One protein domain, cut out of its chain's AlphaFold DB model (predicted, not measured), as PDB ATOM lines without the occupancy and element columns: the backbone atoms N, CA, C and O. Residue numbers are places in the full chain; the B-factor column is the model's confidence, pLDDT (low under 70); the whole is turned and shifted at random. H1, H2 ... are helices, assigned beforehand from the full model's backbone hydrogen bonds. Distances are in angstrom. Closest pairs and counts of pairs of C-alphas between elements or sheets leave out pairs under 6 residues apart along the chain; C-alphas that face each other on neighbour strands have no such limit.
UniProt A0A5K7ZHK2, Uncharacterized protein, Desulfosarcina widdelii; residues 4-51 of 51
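This is residues 4 to 51 of the 51 residues of an uncharacterized protein of Desulfosarcina widdelii (UniProt A0A5K7ZHK2). Picture a flat, open U of three helices, with H1 as one arm, H2 as the base and H3 as the other arm, and with an empty gap between the arms. The helices meet at two corners by tight links, and no helix touches another. The printed part has 48 residues, with three named helices in the order H1, H2, H3 and no named strand, and its class is all helix. It is loose, with a radius of gyration of the C-alphas of 12.7 A, and its C-alphas span 31 by 30 by 10 A.

Start with H1, residues 4 to 20, and go on to H2, residues 25 to 36: they are close but not clearly touching, and their closest C-alphas, those of Asp 18 and Ile 25, are 6.2 A apart. Their lines are about perpendicular, at 80 degrees. Next comes H3, residues 39 to 50, close to H2 but not clearly touching it; the closest C-alphas, those of Val 33 and Phe 41, are 7.2 A apart. These two lines are about perpendicular, at 75 degrees. H1 and H3 are apart. In H1, H2 and H3 every O i to N i+4 pair is within hydrogen-bond range.

Find C-alpha 4 at (-75.641, -29.041, -41.366); from there H1 runs 24.4 A to C-alpha 20. H2 begins at C-alpha 25, at (-96.958, -20.678, -43.584), and runs 16.1 A to C-alpha 36. H3 runs 16.5 A from C-alpha 39 to C-alpha 50, at (-76.166, -21.624, -27.174).

Look at Pro 22 and Arg 50 for the two C-alphas farthest apart, 34.8 A. The printed part has no cut, and both links are tight. Residues 4 to 13 of H1 stand free, as do residues 34 to 40 and 43 to 51. The mean pLDDT of the printed part is 92.0, and residue 51, the chain's last, is under 70.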
ATOM      1  N   LYS A   4     -75.514 -30.135 -40.391       88.81
ATOM      2  CA  LYS A   4     -75.641 -29.041 -41.366       88.81
ATOM      3  C   LYS A   4     -76.392 -29.478 -42.623       88.81
ATOM      4  O   LYS A   4     -77.248 -28.752 -43.115       88.81
ATOM      5  N   THR A   5     -76.097 -30.674 -43.129       94.81
ATOM      6  CA  THR A   5     -76.776 -31.223 -44.311       94.81
ATOM      7  C   THR A   5     -78.241 -31.534 -44.012       94.81
ATOM      8  O   THR A   5     -79.102 -31.284 -44.846       94.81
ATOM      9  N   GLN A   6     -78.535 -32.040 -42.814       91.81
ATOM     10  CA  GLN A   6     -79.903 -32.321 -42.384       91.81
ATOM     11  C   GLN A   6     -80.728 -31.033 -42.232       91.81
ATOM     12  O   GLN A   6     -81.838 -30.964 -42.751       91.81
ATOM     13  N   ILE A   7     -80.167 -29.995 -41.602       91.56
ATOM     14  CA  ILE A   7     -80.800 -28.669 -41.494       91.56
ATOM     15  C   ILE A   7     -81.086 -28.092 -42.883       91.56
ATOM     16  O   ILE A   7     -82.198 -27.638 -43.140       91.56
ATOM     17  N   LEU A   8     -80.112 -28.152 -43.798       95.25
ATOM     18  CA  LEU A   8     -80.278 -27.641 -45.158       95.25
ATOM     19  C   LEU A   8     -81.432 -28.338 -45.894       95.25
ATOM     20  O   LEU A   8     -82.234 -27.667 -46.537       95.25
ATOM     21  N   ILE A   9     -81.552 -29.662 -45.763       96.62
ATOM     22  CA  ILE A   9     -82.666 -30.417 -46.355       96.62
ATOM     23  C   ILE A   9     -84.006 -29.955 -45.785       96.62
ATOM     24  O   ILE A   9     -84.923 -29.693 -46.557       96.62
ATOM     25  N   TYR A  10     -84.123 -29.806 -44.463       93.31
ATOM     26  CA  TYR A  10     -85.369 -29.337 -43.851       93.31
ATOM     27  C   TYR A  10     -85.759 -27.930 -44.313       93.31
ATOM     28  O   TYR A  10     -86.929 -27.698 -44.611       93.31
ATOM     29  N   ILE A  11     -84.792 -27.014 -44.433       91.75
ATOM     30  CA  ILE A  11     -85.041 -25.656 -44.934       91.75
ATOM     31  C   ILE A  11     -85.526 -25.694 -46.388       91.75
ATOM     32  O   ILE A  11     -86.492 -25.016 -46.724       91.75
ATOM     33  N   ILE A  12     -84.896 -26.507 -47.243       94.50
ATOM     34  CA  ILE A  12     -85.305 -26.656 -48.649       94.50
ATOM     35  C   ILE A  12     -86.728 -27.212 -48.743       94.50
ATOM     36  O   ILE A  12     -87.535 -26.703 -49.518       94.50
ATOM     37  N   VAL A  13     -87.051 -28.231 -47.945       93.50
ATOM     38  CA  VAL A  13     -88.396 -28.814 -47.907       93.50
ATOM     39  C   VAL A  13     -89.421 -27.768 -47.465       93.50
ATOM     40  O   VAL A  13     -90.434 -27.602 -48.138       93.50
ATOM     41  N   LEU A  14     -89.147 -27.016 -46.396       89.88
ATOM     42  CA  LEU A  14     -90.034 -25.953 -45.914       89.88
ATOM     43  C   LEU A  14     -90.261 -24.865 -46.979       89.88
ATOM     44  O   LEU A  14     -91.399 -24.471 -47.224       89.88
ATOM     45  N   ALA A  15     -89.198 -24.441 -47.669       88.62
ATOM     46  CA  ALA A  15     -89.287 -23.467 -48.756       88.62
ATOM     47  C   ALA A  15     -90.101 -23.997 -49.953       88.62
ATOM     48  O   ALA A  15     -90.873 -23.259 -50.565       88.62
ATOM     49  N   ALA A  16     -89.979 -25.286 -50.278       91.50
ATOM     50  CA  ALA A  16     -90.812 -25.913 -51.300       91.50
ATOM     51  C   ALA A  16     -92.293 -25.942 -50.879       91.50
ATOM     52  O   ALA A  16     -93.169 -25.639 -51.684       91.50
ATOM     53  N   PHE A  17     -92.590 -26.231 -49.608       88.69
ATOM     54  CA  PHE A  17     -93.962 -26.189 -49.091       88.69
ATOM     55  C   PHE A  17     -94.588 -24.793 -49.192       88.69
ATOM     56  O   PHE A  17     -95.714 -24.683 -49.675       88.69
ATOM     57  N   ASP A  18     -93.856 -23.738 -48.825       85.31
ATOM     58  CA  ASP A  18     -94.332 -22.347 -48.928       85.31
ATOM     59  C   ASP A  18     -94.537 -21.868 -50.377       85.31
ATOM     60  O   ASP A  18     -95.269 -20.909 -50.607       85.31
ATOM     61  N   THR A  19     -93.883 -22.497 -51.360       85.81
ATOM     62  CA  THR A  19     -94.025 -22.135 -52.785       85.81
ATOM     63  C   THR A  19     -95.108 -22.939 -53.502       85.81
ATOM     64  O   THR A  19     -95.735 -22.423 -54.426       85.81
ATOM     65  N   ILE A  20     -95.340 -24.190 -53.094       91.69
ATOM     66  CA  ILE A  20     -96.364 -25.064 -53.683       91.69
ATOM     67  C   ILE A  20     -97.745 -24.767 -53.091       91.69
ATOM     68  O   ILE A  20     -98.743 -24.768 -53.812       91.69
ATOM     69  N   ILE A  21     -97.822 -24.532 -51.779       85.75
ATOM     70  CA  ILE A  21     -99.079 -24.208 -51.107       85.75
ATOM     71  C   ILE A  21     -99.294 -22.692 -51.222       85.75
ATOM     72  O   ILE A  21     -98.411 -21.933 -50.839       85.75
ATOM     73  N   PRO A  22    -100.470 -22.203 -51.661       83.38
ATOM     74  CA  PRO A  22    -100.750 -20.765 -51.787       83.38
ATOM     75  C   PRO A  22    -100.867 -20.030 -50.433       83.38
ATOM     76  O   PRO A  22    -101.374 -18.912 -50.367       83.38
ATOM     77  N   ILE A  23    -100.437 -20.664 -49.341       85.25
ATOM     78  CA  ILE A  23    -100.497 -20.158 -47.974       85.25
ATOM     79  C   ILE A  23     -99.052 -19.983 -47.499       85.25
ATOM     80  O   ILE A  23     -98.344 -20.983 -47.384       85.25
ATOM     81  N   PRO A  24     -98.611 -18.754 -47.180       86.25
ATOM     82  CA  PRO A  24     -97.241 -18.503 -46.753       86.25
ATOM     83  C   PRO A  24     -97.086 -18.858 -45.267       86.25
ATOM     84  O   PRO A  24     -97.123 -17.983 -44.397       86.25
ATOM     85  N   ILE A  25     -96.957 -20.150 -44.957       88.44
ATOM     86  CA  ILE A  25     -96.958 -20.678 -43.584       88.44
ATOM     87  C   ILE A  25     -95.832 -20.041 -42.776       88.44
ATOM     88  O   ILE A  25     -96.082 -19.551 -41.672       88.44
ATOM     89  N   THR A  26     -94.621 -19.955 -43.331       90.81
ATOM     90  CA  THR A  26     -93.495 -19.320 -42.627       90.81
ATOM     91  C   THR A  26     -93.780 -17.853 -42.303       90.81
ATOM     92  O   THR A  26     -93.468 -17.396 -41.203       90.81
ATOM     93  N   ALA A  27     -94.428 -17.112 -43.208       91.00
ATOM     94  CA  ALA A  27     -94.785 -15.716 -42.955       91.00
ATOM     95  C   ALA A  27     -95.853 -15.587 -41.859       91.00
ATOM     96  O   ALA A  27     -95.746 -14.719 -40.995       91.00
ATOM     97  N   LEU A  28     -96.856 -16.471 -41.847       93.75
ATOM     98  CA  LEU A  28     -97.886 -16.496 -40.805       93.75
ATOM     99  C   LEU A  28     -97.294 -16.834 -39.432       93.75
ATOM    100  O   LEU A  28     -97.607 -16.165 -38.445       93.75
ATOM    101  N   VAL A  29     -96.400 -17.824 -39.373       93.62
ATOM    102  CA  VAL A  29     -95.667 -18.176 -38.150       93.62
ATOM    103  C   VAL A  29     -94.812 -16.998 -37.685       93.62
ATOM    104  O   VAL A  29     -94.840 -16.663 -36.503       93.62
ATOM    105  N   LEU A  30     -94.113 -16.315 -38.596       94.81
ATOM    106  CA  LEU A  30     -93.316 -15.133 -38.269       94.81
ATOM    107  C   LEU A  30     -94.179 -14.007 -37.685       94.81
ATOM    108  O   LEU A  30     -93.834 -13.455 -36.642       94.81
ATOM    109  N   ILE A  31     -95.317 -13.689 -38.307       96.50
ATOM    110  CA  ILE A  31     -96.258 -12.678 -37.795       96.50
ATOM    111  C   ILE A  31     -96.730 -13.055 -36.386       96.50
ATOM    112  O   ILE A  31     -96.701 -12.219 -35.481       96.50
ATOM    113  N   HIS A  32     -97.120 -14.315 -36.179       96.06
ATOM    114  CA  HIS A  32     -97.527 -14.819 -34.870       96.06
ATOM    115  C   HIS A  32     -96.416 -14.656 -33.824       96.06
ATOM    116  O   HIS A  32     -96.673 -14.151 -32.733       96.06
ATOM    117  N   VAL A  33     -95.179 -15.024 -34.163       97.62
ATOM    118  CA  VAL A  33     -94.020 -14.887 -33.276       97.62
ATOM    119  C   VAL A  33     -93.760 -13.426 -32.915       97.62
ATOM    120  O   VAL A  33     -93.554 -13.117 -31.743       97.62
ATOM    121  N   LEU A  34     -93.804 -12.516 -33.889       96.94
ATOM    122  CA  LEU A  34     -93.563 -11.092 -33.652       96.94
ATOM    123  C   LEU A  34     -94.648 -10.461 -32.773       96.94
ATOM    124  O   LEU A  34     -94.338  -9.633 -31.913       96.94
ATOM    125  N   TYR A  35     -95.906 -10.861 -32.969       98.06
ATOM    126  CA  TYR A  35     -97.040 -10.281 -32.255       98.06
ATOM    127  C   TYR A  35     -97.231 -10.882 -30.860       98.06
ATOM    128  O   TYR A  35     -97.388 -10.152 -29.883       98.06
ATOM    129  N   GLN A  36     -97.199 -12.212 -30.748       97.69
ATOM    130  CA  GLN A  36     -97.493 -12.921 -29.500       97.69
ATOM    131  C   GLN A  36     -96.249 -13.228 -28.665       97.69
ATOM    132  O   GLN A  36     -96.382 -13.508 -27.476       97.69
ATOM    133  N   LYS A  37     -95.050 -13.168 -29.262       95.56
ATOM    134  CA  LYS A  37     -93.763 -13.461 -28.605       95.56
ATOM    135  C   LYS A  37     -93.820 -14.746 -27.767       95.56
ATOM    136  O   LYS A  37     -93.512 -14.716 -26.571       95.56
ATOM    137  N   PRO A  38     -94.263 -15.868 -28.355       97.12
ATOM    138  CA  PRO A  38     -94.551 -17.061 -27.587       97.12
ATOM    139  C   PRO A  38     -93.265 -17.645 -26.996       97.12
ATOM    140  O   PRO A  38     -92.211 -17.672 -27.636       97.12
ATOM    141  N   ARG A  39     -93.360 -18.145 -25.761       97.25
ATOM    142  CA  ARG A  39     -92.199 -18.621 -24.998       97.25
ATOM    143  C   ARG A  39     -91.459 -19.772 -25.686       97.25
ATOM    144  O   ARG A  39     -90.236 -19.750 -25.716       97.25
ATOM    145  N   TRP A  40     -92.191 -20.688 -26.325       96.06
ATOM    146  CA  TRP A  40     -91.605 -21.823 -27.049       96.06
ATOM    147  C   TRP A  40     -90.616 -21.383 -28.135       96.06
ATOM    148  O   TRP A  40     -89.577 -22.012 -28.307       96.06
ATOM    149  N   PHE A  41     -90.908 -20.283 -28.840       96.38
ATOM    150  CA  PHE A  41     -90.048 -19.803 -29.921       96.38
ATOM    151  C   PHE A  41     -88.750 -19.235 -29.359       96.38
ATOM    152  O   PHE A  41     -87.671 -19.517 -29.870       96.38
ATOM    153  N   LYS A  42     -88.858 -18.459 -28.277       95.62
ATOM    154  CA  LYS A  42     -87.696 -17.919 -27.576       95.62
ATOM    155  C   LYS A  42     -86.793 -19.042 -27.063       95.62
ATOM    156  O   LYS A  42     -85.590 -18.983 -27.293       95.62
ATOM    157  N   ASP A  43     -87.372 -20.043 -26.404       97.12
ATOM    158  CA  ASP A  43     -86.619 -21.155 -25.817       97.12
ATOM    159  C   ASP A  43     -85.863 -21.943 -26.907       97.12
ATOM    160  O   ASP A  43     -84.672 -22.205 -26.760       97.12
ATOM    161  N   TRP A  44     -86.509 -22.220 -28.048       94.69
ATOM    162  CA  TRP A  44     -85.871 -22.858 -29.208       94.69
ATOM    163  C   TRP A  44     -84.735 -22.032 -29.811       94.69
ATOM    164  O   TRP A  44     -83.668 -22.564 -30.108       94.69
ATOM    165  N   VAL A  45     -84.951 -20.728 -30.008       94.44
ATOM    166  CA  VAL A  45     -83.911 -19.833 -30.531       94.44
ATOM    167  C   VAL A  45     -82.707 -19.834 -29.591       94.44
ATOM    168  O   VAL A  45     -81.579 -20.014 -30.041       94.44
ATOM    169  N   GLU A  46     -82.924 -19.686 -28.284       96.00
ATOM    170  CA  GLU A  46     -81.831 -19.720 -27.312       96.00
ATOM    171  C   GLU A  46     -81.070 -21.050 -27.323       96.00
ATOM    172  O   GLU A  46     -79.847 -21.033 -27.235       96.00
ATOM    173  N   GLU A  47     -81.754 -22.186 -27.470       94.31
ATOM    174  CA  GLU A  47     -81.110 -23.500 -27.580       94.31
ATOM    175  C   GLU A  47     -80.190 -23.586 -28.806       94.31
ATOM    176  O   GLU A  47     -79.033 -23.996 -28.684       94.31
ATOM    177  N   VAL A  48     -80.661 -23.121 -29.966       88.69
ATOM    178  CA  VAL A  48     -79.889 -23.127 -31.219       88.69
ATOM    179  C   VAL A  48     -78.663 -22.214 -31.149       88.69
ATOM    180  O   VAL A  48     -77.624 -22.559 -31.696       88.69
ATOM    181  N   TYR A  49     -78.761 -21.052 -30.499       90.31
ATOM    182  CA  TYR A  49     -77.638 -20.103 -30.417       90.31
ATOM    183  C   TYR A  49     -76.664 -20.378 -29.263       90.31
ATOM    184  O   TYR A  49     -75.573 -19.808 -29.246       90.31
ATOM    185  N   ARG A  50     -77.045 -21.203 -28.280       90.81
ATOM    186  CA  ARG A  50     -76.166 -21.624 -27.174       90.81
ATOM    187  C   ARG A  50     -75.416 -22.931 -27.452       90.81
ATOM    188  O   ARG A  50     -74.570 -23.296 -26.637       90.81
ATOM    189  N   SER A  51     -75.748 -23.629 -28.538       61.16
ATOM    190  CA  SER A  51     -75.082 -24.854 -29.002       61.16
ATOM    191  C   SER A  51     -74.000 -24.567 -30.043       61.16
ATOM    192  O   SER A  51     -73.067 -25.399 -30.125       61.16
TER     193      SER A  51